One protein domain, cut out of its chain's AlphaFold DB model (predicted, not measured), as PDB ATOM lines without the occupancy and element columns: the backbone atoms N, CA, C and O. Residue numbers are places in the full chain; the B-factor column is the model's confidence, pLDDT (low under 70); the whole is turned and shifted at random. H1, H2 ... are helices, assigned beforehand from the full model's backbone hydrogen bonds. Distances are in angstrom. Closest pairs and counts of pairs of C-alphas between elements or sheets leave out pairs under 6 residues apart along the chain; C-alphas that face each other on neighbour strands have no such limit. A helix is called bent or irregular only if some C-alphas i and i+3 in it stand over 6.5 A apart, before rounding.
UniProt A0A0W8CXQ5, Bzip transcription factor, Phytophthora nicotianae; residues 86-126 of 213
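What this domain is: This is residues 86 to 126 of the 213 residues of the protein "Bzip transcription factor" of Phytophthora nicotianae (UniProt A0A0W8CXQ5). The printed part is a long, narrow loop of chain that folds back on itself, with helices H1 and H3 together at one end and the small helix H2 at the other. From H1 a long stretch with no named element, residues 95 to 107, leads out to the far end and turns round there into H2, and a tight link then leads back to H3. The printed part has 41 residues with three named helices, in the order H1, H2, H3, and no named strand; the class is all helix. The whole is loose, with a radius of gyration of the C-alphas of 11.8 A, and the C-alphas span 32 by 16 by 14 A along their three main axes.

How they stand to each other: The longest helix is H1, residues 86 to 94, and the one helix that it touches is H3, residues 119 to 125. H1 and H3 only just touch, with 3 pairs of C-alphas within 8 A. Their closest C-alphas, those of Asn 89 and Val 121, are 5.9 A apart, and their centres are 10.8 A apart. Their lines stand at a steep tilt of 46 degrees, and they run opposite ways. H2, residues 108 to 113, touches no helix and is apart from both H1 and H3. In H1, H2 and H3 every pair of O of residue i and N of residue i+4 inside the helix is within hydrogen-bond range.

Where its parts are: H1 runs from Gln 86, whose C-alpha is at (16.624, -1.922, -8.860), to Arg 94, whose C-alpha is at (10.244, 1.798, 0.788), and measures 12.2 A from first to last C-alpha. H3 runs from Gln 119 to Val 125 and measures 10.0 A; C-alpha 125 is at (23.961, 0.048, -5.693). H2 runs from Ala 108, with its C-alpha at (18.815, 3.843, 19.411), to Thr 113, and measures 9.0 A. None of the three helices is bent or irregular.

The domain as a whole: The outline is a rod, but only just. The two C-alphas farthest apart are those of Ser 102 and Thr 126, at 32.5 A, while the first and last printed C-alphas, those of Gln 86 and Thr 126, are 12.0 A apart. The printed part has no cut. The link from H1 to H2, 13 residues, is long, and its C-alphas lie 7 to 17 A from the mean of the C-alphas; the link from H2 to H3, 5 residues, is tight. The mean pLDDT of the printed part is 77.1, and the model's confidence is low, under 70, at residues 100 to 106 and at residue 126.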
ATOM      1  N   GLN A  86      17.091  -3.260  -9.215       86.00
ATOM      2  CA  GLN A  86      16.624  -1.922  -8.860       86.00
ATOM      3  C   GLN A  86      15.230  -1.958  -8.225       86.00
ATOM      4  O   GLN A  86      14.983  -1.199  -7.287       86.00
ATOM      5  N   GLN A  87      14.333  -2.828  -8.697       87.25
ATOM      6  CA  GLN A  87      13.012  -3.011  -8.088       87.25
ATOM      7  C   GLN A  87      13.122  -3.530  -6.655       87.25
ATOM      8  O   GLN A  87      12.603  -2.882  -5.749       87.25
ATOM      9  N   ALA A  88      13.885  -4.604  -6.431       84.19
ATOM     10  CA  ALA A  88      14.095  -5.172  -5.100       84.19
ATOM     11  C   ALA A  88      14.718  -4.156  -4.120       84.19
ATOM     12  O   ALA A  88      14.303  -4.045  -2.962       84.19
ATOM     13  N   ASN A  89      15.678  -3.355  -4.594       85.69
ATOM     14  CA  ASN A  89      16.286  -2.285  -3.801       85.69
ATOM     15  C   ASN A  89      15.289  -1.177  -3.454       85.69
ATOM     16  O   ASN A  89      15.247  -0.715  -2.313       85.69
ATOM     17  N   LEU A  90      14.479  -0.740  -4.423       84.88
ATOM     18  CA  LEU A  90      13.451   0.270  -4.190       84.88
ATOM     19  C   LEU A  90      12.390  -0.237  -3.214       84.88
ATOM     20  O   LEU A  90      12.017   0.508  -2.314       84.88
ATOM     21  N   GLU A  91      11.927  -1.475  -3.352       84.50
ATOM     22  CA  GLU A  91      10.971  -2.089  -2.425       84.50
ATOM     23  C   GLU A  91      11.529  -2.137  -1.001       84.50
ATOM     24  O   GLU A  91      10.875  -1.657  -0.074       84.50
ATOM     25  N   SER A  92      12.778  -2.588  -0.843       82.88
ATOM     26  CA  SER A  92      13.471  -2.638   0.454       82.88
ATOM     27  C   SER A  92      13.579  -1.254   1.107       82.88
ATOM     28  O   SER A  92      13.258  -1.079   2.282       82.88
ATOM     29  N   CYS A  93      13.953  -0.233   0.330       81.00
ATOM     30  CA  CYS A  93      14.065   1.149   0.806       81.00
ATOM     31  C   CYS A  93      12.712   1.812   1.114       81.00
ATOM     32  O   CYS A  93      12.680   2.851   1.777       81.00
ATOM     33  N   ARG A  94      11.601   1.255   0.614       82.75
ATOM     34  CA  ARG A  94      10.244   1.798   0.788       82.75
ATOM     35  C   ARG A  94       9.452   1.107   1.892       82.75
ATOM     36  O   ARG A  94       8.341   1.552   2.185       82.75
ATOM     37  N   VAL A  95      10.009   0.069   2.519       82.38
ATOM     38  CA  VAL A  95       9.419  -0.548   3.711       82.38
ATOM     39  C   VAL A  95       9.227   0.535   4.772       82.38
ATOM     40  O   VAL A  95      10.131   1.319   5.048       82.38
ATOM     41  N   LEU A  96       8.028   0.597   5.348       78.56
ATOM     42  CA  LEU A  96       7.698   1.482   6.463       78.56
ATOM     43  C   LEU A  96       7.825   0.709   7.780       78.56
ATOM     44  O   LEU A  96       7.573  -0.497   7.801       78.56
ATOM     45  N   PRO A  97       8.168   1.367   8.898       76.62
ATOM     46  CA  PRO A  97       8.091   0.700  10.188       76.62
ATOM     47  C   PRO A  97       6.664   0.312  10.552       76.62
ATOM     48  O   PRO A  97       5.715   1.049  10.280       76.62
ATOM     49  N   ALA A  98       6.540  -0.805  11.267       75.12
ATOM     50  CA  ALA A  98       5.273  -1.275  11.817       75.12
ATOM     51  C   ALA A  98       4.705  -0.343  12.905       75.12
ATOM     52  O   ALA A  98       3.494  -0.295  13.108       75.12
ATOM     53  N   ALA A  99       5.568   0.408  13.596       72.31
ATOM     54  CA  ALA A  99       5.188   1.330  14.658       72.31
ATOM     55  C   ALA A  99       5.773   2.727  14.424       72.31
ATOM     56  O   ALA A  99       6.799   2.905  13.766       72.31
ATOM     57  N   ARG A 100       5.107   3.742  14.980       69.56
ATOM     58  CA  ARG A 100       5.639   5.108  14.998       69.56
ATOM     59  C   ARG A 100       6.832   5.169  15.955       69.56
ATOM     60  O   ARG A 100       6.760   4.530  17.002       69.56
ATOM     61  N   PRO A 101       7.879   5.950  15.638       66.38
ATOM     62  CA  PRO A 101       8.935   6.209  16.602       66.38
ATOM     63  C   PRO A 101       8.347   6.882  17.847       66.38
ATOM     64  O   PRO A 101       7.455   7.728  17.751       66.38
ATOM     65  N   SER A 102       8.857   6.485  19.005       64.94
ATOM     66  CA  SER A 102       8.410   6.914  20.338       64.94
ATOM     67  C   SER A 102       8.603   8.413  20.633       64.94
ATOM     68  O   SER A 102       8.052   8.915  21.610       64.94
ATOM     69  N   GLY A 103       9.326   9.153  19.783       63.62
ATOM     70  CA  GLY A 103       9.508  10.603  19.886       63.62
ATOM     71  C   GLY A 103       9.705  11.293  18.532       63.62
ATOM     72  O   GLY A 103       9.470  10.720  17.469       63.62
ATOM     73  N   ASP A 104      10.185  12.542  18.552       60.41
ATOM     74  CA  ASP A 104      10.454  13.334  17.334       60.41
ATOM     75  C   ASP A 104      11.549  12.738  16.429       60.41
ATOM     76  O   ASP A 104      11.667  13.096  15.250       60.41
ATOM     77  N   SER A 105      12.343  11.816  16.973       63.72
ATOM     78  CA  SER A 105      13.357  11.048  16.263       63.72
ATOM     79  C   SER A 105      13.360   9.597  16.737       63.72
ATOM     80  O   SER A 105      12.849   9.279  17.805       63.72
ATOM     81  N   TRP A 106      13.942   8.721  15.920       68.31
ATOM     82  CA  TRP A 106      14.099   7.311  16.244       68.31
ATOM     83  C   TRP A 106      15.113   7.129  17.374       68.31
ATOM     84  O   TRP A 106      16.250   7.609  17.273       68.31
ATOM     85  N   SER A 107      14.724   6.393  18.409       77.31
ATOM     86  CA  SER A 107      15.611   5.941  19.480       77.31
ATOM     87  C   SER A 107      16.699   4.996  18.954       77.31
ATOM     88  O   SER A 107      16.620   4.456  17.847       77.31
ATOM     89  N   ALA A 108      17.742   4.775  19.758       79.56
ATOM     90  CA  ALA A 108      18.815   3.843  19.411       79.56
ATOM     91  C   ALA A 108      18.295   2.410  19.197       79.56
ATOM     92  O   ALA A 108      18.733   1.742  18.263       79.56
ATOM     93  N   LEU A 109      17.331   1.970  20.015       80.31
ATOM     94  CA  LEU A 109      16.719   0.647  19.907       80.31
ATOM     95  C   LEU A 109      15.904   0.516  18.613       80.31
ATOM     96  O   LEU A 109      16.113  -0.420  17.849       80.31
ATOM     97  N   GLU A 110      15.056   1.498  18.296       78.50
ATOM     98  CA  GLU A 110      14.246   1.469  17.067       78.50
ATOM     99  C   GLU A 110      15.124   1.492  15.801       78.50
ATOM    100  O   GLU A 110      14.811   0.812  14.824       78.50
ATOM    101  N   LYS A 111      16.263   2.204  15.823       77.19
ATOM    102  CA  LYS A 111      17.268   2.173  14.738       77.19
ATOM    103  C   LYS A 111      17.967   0.817  14.597       77.19
ATOM    104  O   LYS A 111      18.478   0.494  13.524       77.19
ATOM    105  N   GLN A 112      18.062   0.034  15.671       78.50
ATOM    106  CA  GLN A 112      18.585  -1.330  15.594       78.50
ATOM    107  C   GLN A 112      17.551  -2.278  14.989       78.50
ATOM    108  O   GLN A 112      17.919  -3.091  14.145       78.50
ATOM    109  N   THR A 113      16.278  -2.134  15.359       78.88
ATOM    110  CA  THR A 113      15.190  -3.012  14.900       78.88
ATOM    111  C   THR A 113      14.765  -2.738  13.456       78.88
ATOM    112  O   THR A 113      14.439  -3.669  12.726       78.88
ATOM    113  N   PHE A 114      14.778  -1.479  13.015       81.00
ATOM    114  CA  PHE A 114      14.341  -1.104  11.673       81.00
ATOM    115  C   PHE A 114      15.508  -0.618  10.811       81.00
ATOM    116  O   PHE A 114      15.961   0.524  10.920       81.00
ATOM    117  N   ARG A 115      15.981  -1.496   9.922       74.31
ATOM    118  CA  ARG A 115      17.092  -1.229   8.996       74.31
ATOM    119  C   ARG A 115      16.694  -1.538   7.547       74.31
ATOM    120  O   ARG A 115      17.107  -2.566   7.019       74.31
ATOM    121  N   PRO A 116      15.900  -0.665   6.898       72.56
ATOM    122  CA  PRO A 116      15.459  -0.882   5.516       72.56
ATOM    123  C   PRO A 116      16.621  -0.812   4.511       72.56
ATOM    124  O   PRO A 116      16.578  -1.452   3.466       72.56
ATOM    125  N   VAL A 117      17.690  -0.075   4.837       77.62
ATOM    126  CA  VAL A 117      18.930  -0.038   4.050       77.62
ATOM    127  C   VAL A 117      19.933  -1.009   4.665       77.62
ATOM    128  O   VAL A 117      20.569  -0.711   5.677       77.62
ATOM    129  N   THR A 118      20.057  -2.189   4.062       80.12
ATOM    130  CA  THR A 118      21.023  -3.215   4.474       80.12
ATOM    131  C   THR A 118      22.357  -3.037   3.747       80.12
ATOM    132  O   THR A 118      22.441  -2.377   2.711       80.12
ATOM    133  N   GLN A 119      23.422  -3.674   4.247       81.94
ATOM    134  CA  GLN A 119      24.714  -3.684   3.551       81.94
ATOM    135  C   GLN A 119      24.611  -4.321   2.155       81.94
ATOM    136  O   GLN A 119      25.347  -3.939   1.251       81.94
ATOM    137  N   GLN A 120      23.687  -5.268   1.963       80.56
ATOM    138  CA  GLN A 120      23.414  -5.872   0.660       80.56
ATOM    139  C   GLN A 120      22.819  -4.856  -0.319       80.56
ATOM    140  O   GLN A 120      23.292  -4.772  -1.451       80.56
ATOM    141  N   VAL A 121      21.853  -4.041   0.127       81.25
ATOM    142  CA  VAL A 121      21.306  -2.944  -0.688       81.25
ATOM    143  C   VAL A 121      22.426  -1.980  -1.077       81.25
ATOM    144  O   VAL A 121      22.573  -1.679  -2.256       81.25
ATOM    145  N   VAL A 122      23.283  -1.578  -0.133       80.62
ATOM    146  CA  VAL A 122      24.435  -0.704  -0.432       80.62
ATOM    147  C   VAL A 122      25.346  -1.337  -1.489       80.62
ATOM    148  O   VAL A 122      25.548  -0.746  -2.542       80.62
ATOM    149  N   LYS A 123      25.805  -2.578  -1.277       81.00
ATOM    150  CA  LYS A 123      26.677  -3.300  -2.225       81.00
ATOM    151  C   LYS A 123      26.065  -3.463  -3.618       81.00
ATOM    152  O   LYS A 123      26.790  -3.467  -4.603       81.00
ATOM    153  N   SER A 124      24.746  -3.612  -3.710       77.38
ATOM    154  CA  SER A 124      24.052  -3.754  -4.996       77.38
ATOM    155  C   SER A 124      23.896  -2.439  -5.768       77.38
ATOM    156  O   SER A 124      23.591  -2.468  -6.957       77.38
ATOM    157  N   VAL A 125      24.071  -1.295  -5.098       72.25
ATOM    158  CA  VAL A 125      23.961   0.048  -5.693       72.25
ATOM    159  C   VAL A 125      25.341   0.661  -5.931       72.25
ATOM    160  O   VAL A 125      25.500   1.461  -6.850       72.25
ATOM    161  N   THR A 126      26.338   0.298  -5.124       69.00
ATOM    162  CA  THR A 126      27.680   0.879  -5.182       69.00
ATOM    163  C   THR A 126      28.726  -0.188  -5.472       69.00
ATOM    164  O   THR A 126      28.983  -1.056  -4.635       69.00
TER     165      THR A 126